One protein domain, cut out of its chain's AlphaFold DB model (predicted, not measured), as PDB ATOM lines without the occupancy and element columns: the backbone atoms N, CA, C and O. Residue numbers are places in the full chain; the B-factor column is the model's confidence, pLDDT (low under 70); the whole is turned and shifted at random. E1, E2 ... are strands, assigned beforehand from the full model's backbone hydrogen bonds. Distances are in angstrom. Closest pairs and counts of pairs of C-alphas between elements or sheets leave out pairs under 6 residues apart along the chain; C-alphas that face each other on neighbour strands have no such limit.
ATOM      1  N   VAL A  10     -42.468 -17.537  84.658       88.88
ATOM      2  CA  VAL A  10     -42.812 -17.132  86.022       88.88
ATOM      3  C   VAL A  10     -43.131 -15.636  86.023       88.88
ATOM      4  O   VAL A  10     -42.368 -14.845  85.469       88.88
ATOM      5  N   ILE A  11     -44.262 -15.248  86.611       87.06
ATOM      6  CA  ILE A  11     -44.685 -13.851  86.764       87.06
ATOM      7  C   ILE A  11     -44.822 -13.541  88.250       87.06
ATOM      8  O   ILE A  11     -45.640 -14.147  88.943       87.06
ATOM      9  N   GLU A  12     -44.050 -12.567  88.726       87.50
ATOM     10  CA  GLU A  12     -44.222 -12.013  90.065       87.50
ATOM     11  C   GLU A  12     -45.380 -11.002  90.077       87.50
ATOM     12  O   GLU A  12     -45.443 -10.080  89.260       87.50
ATOM     13  N   ILE A  13     -46.320 -11.204  90.996       84.75
ATOM     14  CA  ILE A  13     -47.453 -10.323  91.253       84.75
ATOM     15  C   ILE A  13     -47.122  -9.489  92.486       84.75
ATOM     16  O   ILE A  13     -47.013 -10.022  93.592       84.75
ATOM     17  N   THR A  14     -46.997  -8.180  92.290       81.19
ATOM     18  CA  THR A  14     -46.763  -7.203  93.356       81.19
ATOM     19  C   THR A  14     -48.034  -6.383  93.607       81.19
ATOM     20  O   THR A  14     -48.954  -6.396  92.781       81.19
ATOM     21  N   PRO A  15     -48.123  -5.620  94.714       79.19
ATOM     22  CA  PRO A  15     -49.249  -4.710  94.953       79.19
ATOM     23  C   PRO A  15     -49.448  -3.642  93.863       79.19
ATOM     24  O   PRO A  15     -50.511  -3.034  93.795       79.19
ATOM     25  N   GLN A  16     -48.436  -3.393  93.027       82.44
ATOM     26  CA  GLN A  16     -48.484  -2.440  91.917       82.44
ATOM     27  C   GLN A  16     -48.934  -3.088  90.599       82.44
ATOM     28  O   GLN A  16     -49.199  -2.375  89.631       82.44
ATOM     29  N   THR A  17     -49.023  -4.420  90.531       85.81
ATOM     30  CA  THR A  17     -49.465  -5.120  89.323       85.81
ATOM     31  C   THR A  17     -50.948  -4.852  89.086       85.81
ATOM     32  O   THR A  17     -51.802  -5.305  89.841       85.81
ATOM     33  N   GLN A  18     -51.267  -4.140  88.007       87.12
ATOM     34  CA  GLN A  18     -52.652  -3.865  87.602       87.12
ATOM     35  C   GLN A  18     -53.133  -4.819  86.501       87.12
ATOM     36  O   GLN A  18     -54.317  -5.147  86.421       87.12
ATOM     37  N   TRP A  19     -52.221  -5.295  85.650       87.94
ATOM     38  CA  TRP A  19     -52.543  -6.251  84.597       87.94
ATOM     39  C   TRP A  19     -51.366  -7.150  84.229       87.94
ATOM     40  O   TRP A  19     -50.203  -6.798  84.427       87.94
ATOM     41  N   VAL A  20     -51.678  -8.302  83.636       87.50
ATOM     42  CA  VAL A  20     -50.707  -9.241  83.068       87.50
ATOM     43  C   VAL A  20     -51.121  -9.639  81.655       87.50
ATOM     44  O   VAL A  20     -52.295  -9.884  81.385       87.50
ATOM     45  N   ASN A  21     -50.142  -9.714  80.755       88.31
ATOM     46  CA  ASN A  21     -50.337 -10.175  79.384       88.31
ATOM     47  C   ASN A  21     -49.797 -11.600  79.237       88.31
ATOM     48  O   ASN A  21     -48.628 -11.869  79.546       88.31
ATOM     49  N   VAL A  22     -50.632 -12.494  78.723       86.88
ATOM     50  CA  VAL A  22     -50.316 -13.915  78.525       86.88
ATOM     51  C   VAL A  22     -50.685 -14.354  77.111       86.88
ATOM     52  O   VAL A  22     -51.488 -13.714  76.432       86.88
ATOM     53  N   LYS A  23     -50.077 -15.434  76.631       84.50
ATOM     54  CA  LYS A  23     -50.362 -16.054  75.335       84.50
ATOM     55  C   LYS A  23     -51.330 -17.224  75.508       84.50
ATOM     56  O   LYS A  23     -51.472 -17.802  76.583       84.50
ATOM     57  N   ARG A  24     -51.992 -17.595  74.412       80.12
ATOM     58  CA  ARG A  24     -52.795 -18.824  74.359       80.12
ATOM     59  C   ARG A  24     -51.906 -20.045  74.558       80.12
ATOM     60  O   ARG A  24     -50.826 -20.096  73.977       80.12
ATOM     61  N   LEU A  25     -52.421 -21.025  75.299       81.31
ATOM     62  CA  LEU A  25     -51.743 -22.276  75.646       81.31
ATOM     63  C   LEU A  25     -50.473 -22.088  76.491       81.31
ATOM     64  O   LEU A  25     -49.764 -23.065  76.706       81.31
ATOM     65  N   GLU A  26     -50.208 -20.874  76.988       84.00
ATOM     66  CA  GLU A  26     -49.072 -20.595  77.868       84.00
ATOM     67  C   GLU A  26     -49.348 -21.158  79.265       84.00
ATOM     68  O   GLU A  26     -50.430 -20.964  79.832       84.00
ATOM     69  N   VAL A  27     -48.356 -21.845  79.823       88.38
ATOM     70  CA  VAL A  27     -48.333 -22.269  81.221       88.38
ATOM     71  C   VAL A  27     -47.572 -21.215  82.015       88.38
ATOM     72  O   VAL A  27     -46.362 -21.061  81.867       88.38
ATOM     73  N   VAL A  28     -48.270 -20.485  82.880       88.44
ATOM     74  CA  VAL A  28     -47.672 -19.412  83.682       88.44
ATOM     75  C   VAL A  28     -47.709 -19.784  85.153       88.44
ATOM     76  O   VAL A  28     -48.758 -20.149  85.683       88.44
ATOM     77  N   GLN A  29     -46.570 -19.644  85.827       89.88
ATOM     78  CA  GLN A  29     -46.502 -19.689  87.281       89.88
ATOM     79  C   GLN A  29     -46.591 -18.270  87.835       89.88
ATOM     80  O   GLN A  29     -45.697 -17.452  87.633       89.88
ATOM     81  N   PHE A  30     -47.664 -17.984  88.558       88.00
ATOM     82  CA  PHE A  30     -47.812 -16.743  89.298       88.00
ATOM     83  C   PHE A  30     -47.183 -16.905  90.673       88.00
ATOM     84  O   PHE A  30     -47.505 -17.849  91.396       88.00
ATOM     85  N   VAL A  31     -46.311 -15.977  91.045       87.94
ATOM     86  CA  VAL A  31     -45.683 -15.913  92.365       87.94
ATOM     87  C   VAL A  31     -46.122 -14.620  93.021       87.94
ATOM     88  O   VAL A  31     -46.008 -13.555  92.429       87.94
ATOM     89  N   ASN A  32     -46.646 -14.707  94.234       82.62
ATOM     90  CA  ASN A  32     -47.018 -13.551  95.023       82.62
ATOM     91  C   ASN A  32     -46.191 -13.528  96.310       82.62
ATOM     92  O   ASN A  32     -46.287 -14.429  97.147       82.62
ATOM     93  N   THR A  33     -45.402 -12.471  96.460       71.50
ATOM     94  CA  THR A  33     -44.558 -12.165  97.616       71.50
ATOM     95  C   THR A  33     -45.248 -11.159  98.551       71.50
ATOM     96  O   THR A  33     -44.644 -10.209  99.035       71.50
ATOM     97  N   THR A  34     -46.547 -11.335  98.827       63.22
ATOM     98  CA  THR A  34     -47.231 -10.540  99.866       63.22
ATOM     99  C   THR A  34     -46.709 -10.849 101.272       63.22
ATOM    100  O   THR A  34     -46.164 -11.918 101.544       63.22
ATOM    101  N   SER A  35     -46.989  -9.942 102.211       56.12
ATOM    102  CA  SER A  35     -46.652 -10.056 103.636       56.12
ATOM    103  C   SER A  35     -47.150 -11.334 104.330       56.12
ATOM    104  O   SER A  35     -46.639 -11.674 105.390       56.12
ATOM    105  N   ASN A  36     -48.104 -12.064 103.741       65.25
ATOM    106  CA  ASN A  36     -48.630 -13.327 104.278       65.25
ATOM    107  C   ASN A  36     -47.809 -14.567 103.857       65.25
ATOM    108  O   ASN A  36     -48.264 -15.695 104.055       65.25
ATOM    109  N   GLY A  37     -46.622 -14.368 103.273       67.62
ATOM    110  CA  GLY A  37     -45.702 -15.422 102.844       67.62
ATOM    111  C   GLY A  37     -45.714 -15.666 101.329       67.62
ATOM    112  O   GLY A  37     -46.655 -15.256 100.641       67.62
ATOM    113  N   PRO A  38     -44.674 -16.333 100.792       73.19
ATOM    114  CA  PRO A  38     -44.565 -16.610  99.367       73.19
ATOM    115  C   PRO A  38     -45.644 -17.607  98.955       73.19
ATOM    116  O   PRO A  38     -45.645 -18.765  99.376       73.19
ATOM    117  N   LYS A  39     -46.568 -17.163  98.108       82.44
ATOM    118  CA  LYS A  39     -47.549 -18.040  97.473       82.44
ATOM    119  C   LYS A  39     -47.176 -18.199  96.012       82.44
ATOM    120  O   LYS A  39     -46.739 -17.246  95.374       82.44
ATOM    121  N   SER A  40     -47.403 -19.379  95.447       85.75
ATOM    122  CA  SER A  40     -47.364 -19.541  93.996       85.75
ATOM    123  C   SER A  40     -48.438 -20.503  93.516       85.75
ATOM    124  O   SER A  40     -48.843 -21.403  94.251       85.75
ATOM    125  N   PHE A  41     -48.920 -20.286  92.298       86.44
ATOM    126  CA  PHE A  41     -49.788 -21.231  91.610       86.44
ATOM    127  C   PHE A  41     -49.485 -21.223  90.114       86.44
ATOM    128  O   PHE A  41     -49.072 -20.204  89.561       86.44
ATOM    129  N   THR A  42     -49.685 -22.366  89.465       87.88
ATOM    130  CA  THR A  42     -49.469 -22.523  88.025       87.88
ATOM    131  C   THR A  42     -50.809 -22.640  87.323       87.88
ATOM    132  O   THR A  42     -51.676 -23.392  87.768       87.88
ATOM    133  N   TRP A  43     -50.970 -21.908  86.224       85.81
ATOM    134  CA  TRP A  43     -52.172 -21.929  85.404       85.81
ATOM    135  C   TRP A  43     -51.829 -22.111  83.931       85.81
ATOM    136  O   TRP A  43     -50.921 -21.463  83.411       85.81
ATOM    137  N   GLN A  44     -52.587 -22.968  83.254       86.50
ATOM    138  CA  GLN A  44     -52.525 -23.121  81.807       86.50
ATOM    139  C   GLN A  44     -53.653 -22.312  81.169       86.50
ATOM    140  O   GLN A  44     -54.833 -22.593  81.378       86.50
ATOM    141  N   PHE A  45     -53.295 -21.314  80.365       83.25
ATOM    142  CA  PHE A  45     -54.278 -20.504  79.652       83.25
ATOM    143  C   PHE A  45     -54.855 -21.276  78.471       83.25
ATOM    144  O   PHE A  45     -54.159 -21.554  77.493       83.25
ATOM    145  N   ASP A  46     -56.148 -21.593  78.525       75.44
ATOM    146  CA  ASP A  46     -56.837 -22.168  77.379       75.44
ATOM    147  C   ASP A  46     -57.161 -21.104  76.311       75.44
ATOM    148  O   ASP A  46     -57.193 -19.895  76.540       75.44
ATOM    149  N   ALA A  47     -57.363 -21.565  75.080       59.34
ATOM    150  CA  ALA A  47     -57.656 -20.711  73.936       59.34
ATOM    151  C   ALA A  47     -59.123 -20.222  73.892       59.34
ATOM    152  O   ALA A  47     -59.513 -19.573  72.912       59.34
ATOM    153  N   ARG A  48     -59.964 -20.566  74.878       56.06
ATOM    154  CA  ARG A  48     -61.418 -20.337  74.805       56.06
ATOM    155  C   ARG A  48     -61.819 -18.953  75.298       56.06
ATOM    156  O   ARG A  48     -62.768 -18.393  74.749       56.06
ATOM    157  N   SER A  49     -61.083 -18.357  76.237       58.00
ATOM    158  CA  SER A  49     -61.383 -16.998  76.701       58.00
ATOM    159  C   SER A  49     -60.502 -15.952  76.015       58.00
ATOM    160  O   SER A  49     -59.330 -15.780  76.334       58.00
ATOM    161  N   VAL A  50     -61.074 -15.236  75.042       61.31
ATOM    162  CA  VAL A  50     -60.451 -14.038  74.434       61.31
ATOM    163  C   VAL A  50     -60.767 -12.775  75.241       61.31
ATOM    164  O   VAL A  50     -60.291 -11.692  74.914       61.31
ATOM    165  N   ARG A  51     -61.626 -12.888  76.261       76.31
ATOM    166  CA  ARG A  51     -62.033 -11.748  77.078       76.31
ATOM    167  C   ARG A  51     -61.053 -11.582  78.237       76.31
ATOM    168  O   ARG A  51     -60.670 -12.591  78.828       76.31
ATOM    169  N   PRO A  52     -60.672 -10.339  78.574       80.94
ATOM    170  CA  PRO A  52     -59.973 -10.072  79.817       80.94
ATOM    171  C   PRO A  52     -60.801 -10.557  81.007       80.94
ATOM    172  O   PRO A  52     -62.027 -10.419  81.000       80.94
ATOM    173  N   PHE A  53     -60.138 -11.129  82.004       84.31
ATOM    174  CA  PHE A  53     -60.769 -11.616  83.231       84.31
ATOM    175  C   PHE A  53     -59.893 -11.301  84.441       84.31
ATOM    176  O   PHE A  53     -58.729 -10.920  84.284       84.31
ATOM    177  N   HIS A  54     -60.436 -11.423  85.649       86.44
ATOM    178  CA  HIS A  54     -59.666 -11.118  86.846       86.44
ATOM    179  C   HIS A  54     -58.779 -12.305  87.212       86.44
ATOM    180  O   HIS A  54     -59.212 -13.452  87.210       86.44
ATOM    181  N   LEU A  55     -57.529 -12.046  87.598       85.38
ATOM    182  CA  LEU A  55     -56.622 -13.112  88.034       85.38
ATOM    183  C   LEU A  55     -57.190 -13.856  89.259       85.38
ATOM    184  O   LEU A  55     -56.919 -15.039  89.435       85.38
ATOM    185  N   SER A  56     -58.030 -13.192  90.064       85.00
ATOM    186  CA  SER A  56     -58.776 -13.798  91.175       85.00
ATOM    187  C   SER A  56     -59.744 -14.907  90.756       85.00
ATOM    188  O   SER A  56     -60.074 -15.733  91.597       85.00
ATOM    189  N   ASP A  57     -60.177 -14.951  89.493       84.56
ATOM    190  CA  ASP A  57     -61.127 -15.958  88.996       84.56
ATOM    191  C   ASP A  57     -60.479 -17.346  88.870       84.56
ATOM    192  O   ASP A  57     -61.160 -18.366  88.939       84.56
ATOM    193  N   ILE A  58     -59.154 -17.383  88.692       84.94
ATOM    194  CA  ILE A  58     -58.356 -18.613  88.558       84.94
ATOM    195  C   ILE A  58     -57.419 -18.843  89.745       84.94
ATOM    196  O   ILE A  58     -56.828 -19.915  89.882       84.94
ATOM    197  N   ALA A  59     -57.241 -17.830  90.590       84.00
ATOM    198  CA  ALA A  59     -56.316 -17.895  91.698       84.00
ATOM    199  C   ALA A  59     -56.929 -18.601  92.918       84.00
ATOM    200  O   ALA A  59     -58.107 -18.410  93.224       84.00
ATOM    201  N   PRO A  60     -56.125 -19.363  93.683       81.38
ATOM    202  CA  PRO A  60     -56.564 -19.916  94.957       81.38
ATOM    203  C   PRO A  60     -57.029 -18.825  95.933       81.38
ATOM    204  O   PRO A  60     -56.505 -17.706  95.937       81.38
ATOM    205  N   ALA A  61     -57.968 -19.167  96.820       78.69
ATOM    206  CA  ALA A  61     -58.464 -18.245  97.839       78.69
ATOM    207  C   ALA A  61     -57.308 -17.629  98.656       78.69
ATOM    208  O   ALA A  61     -56.434 -18.325  99.178       78.69
ATOM    209  N   GLY A  62     -57.288 -16.297  98.747       75.12
ATOM    210  CA  GLY A  62     -56.246 -15.553  99.455       75.12
ATOM    211  C   GLY A  62     -54.898 -15.450  98.726       75.12
ATOM    212  O   GLY A  62     -53.915 -15.079  99.370       75.12
ATOM    213  N   PHE A  63     -54.810 -15.787  97.431       75.38
ATOM    214  CA  PHE A  63     -53.601 -15.591  96.617       75.38
ATOM    215  C   PHE A  63     -53.410 -14.131  96.160       75.38
ATOM    216  O   PHE A  63     -52.274 -13.698  96.001       75.38
ATOM    217  N   ILE A  64     -54.482 -13.356  95.962       71.31
ATOM    218  CA  ILE A  64     -54.418 -11.989  95.401       71.31
ATOM    219  C   ILE A  64     -55.487 -11.101  96.028       71.31
ATOM    220  O   ILE A  64     -56.557 -11.581  96.399       71.31
ATOM    221  N   GLY A  65     -55.208  -9.799  96.084       64.06
ATOM    222  CA  GLY A  65     -56.235  -8.764  96.197       64.06
ATOM    223  C   GLY A  65     -57.023  -8.568  94.885       64.06
ATOM    224  O   GLY A  65     -56.669  -9.136  93.851       64.06
ATOM    225  N   PRO A  66     -58.092  -7.755  94.895       61.84
ATOM    226  CA  PRO A  66     -59.150  -7.802  93.876       61.84
ATOM    227  C   PRO A  66     -58.857  -7.179  92.488       61.84
ATOM    228  O   PRO A  66     -59.788  -7.045  91.702       61.84
ATOM    229  N   GLN A  67     -57.630  -6.768  92.132       73.50
ATOM    230  CA  GLN A  67     -57.447  -5.820  91.007       73.50
ATOM    231  C   GLN A  67     -56.459  -6.192  89.885       73.50
ATOM    232  O   GLN A  67     -56.157  -5.330  89.064       73.50
ATOM    233  N   VAL A  68     -55.999  -7.443  89.760       85.38
ATOM    234  CA  VAL A  68     -55.151  -7.829  88.608       85.38
ATOM    235  C   VAL A  68     -56.010  -8.306  87.432       85.38
ATOM    236  O   VAL A  68     -56.691  -9.326  87.540       85.38
ATOM    237  N   MET A  69     -55.943  -7.606  86.297       88.19
ATOM    238  CA  MET A  69     -56.581  -8.008  85.032       88.19
ATOM    239  C   MET A  69     -55.662  -8.902  84.191       88.19
ATOM    240  O   MET A  69     -54.500  -8.572  83.960       88.19
ATOM    241  N   VAL A  70     -56.181 -10.008  83.669       87.69
ATOM    242  CA  VAL A  70     -55.452 -10.902  82.765       87.69
ATOM    243  C   VAL A  70     -55.900 -10.669  81.332       87.69
ATOM    244  O   VAL A  70     -57.069 -10.846  81.002       87.69
ATOM    245  N   TYR A  71     -54.954 -10.314  80.468       85.75
ATOM    246  CA  TYR A  71     -55.168 -10.134  79.038       85.75
ATOM    247  C   TYR A  71     -54.518 -11.280  78.269       85.75
ATOM    248  O   TYR A  71     -53.296 -11.442  78.269       85.75
ATOM    249  N   VAL A  72     -55.343 -12.066  77.579       84.94
ATOM    250  CA  VAL A  72     -54.868 -13.145  76.712       84.94
ATOM    251  C   VAL A  72     -54.691 -12.599  75.302       84.94
ATOM    252  O   VAL A  72     -55.647 -12.137  74.675       84.94
ATOM    253  N   ALA A  73     -53.467 -12.656  74.782       78.44
ATOM    254  CA  ALA A  73     -53.168 -12.219  73.431       78.44
ATOM    255  C   ALA A  73     -54.014 -13.018  72.415       78.44
ATOM    256  O   ALA A  73     -54.024 -14.257  72.456       78.44
TER     257      ALA A  73
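Overview. This is residues 10 to 73 of the 79 residues of an uncharacterized protein of Burkholderiales bacterium (UniProt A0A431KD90). Little of this domain is regular structure: a three-stranded sheet, E1, E3 and E4, and a strand pair, E2 and E5, make two sides of an elongated body, and the loop of residues 45 to 68 covers another side between E4 and E5. The 64 printed residues hold five named strands, E1 to E5, and no named helix; the class is all strand, with 24 residues in strands. The sheet E1 E3 E4 is mixed, E2 with E5 parallel. It is compact, radius of gyration of the C-alphas 11.1 A, spanning 33 by 19 by 18 A.

Along the chain. E1, residues 10 to 13, begins at C-alpha 10 (-42.812, -17.132, 86.022). E2 is residues 19 to 22, E3 27 to 32, 16.4 A long, E4 39 to 44, 17.2 A, and E5 69 to 72, ending at C-alpha 72 (-54.868, -13.145, 76.712).

Arrangement. E1 is parallel to E3, N 11 to O 29 2.8 A. The hairpin E3 and E4 is antiparallel, N 30 to O 41 2.8 A. E2 is parallel to E5, N 71 to O 20 2.8 A. E1 and E2 are near each other.

Size, cuts and confidence. The link E4 to E5 is long. The printed part has no cut. Residues 34 to 37, 47 to 50 and 65 to 66 have pLDDT under 70.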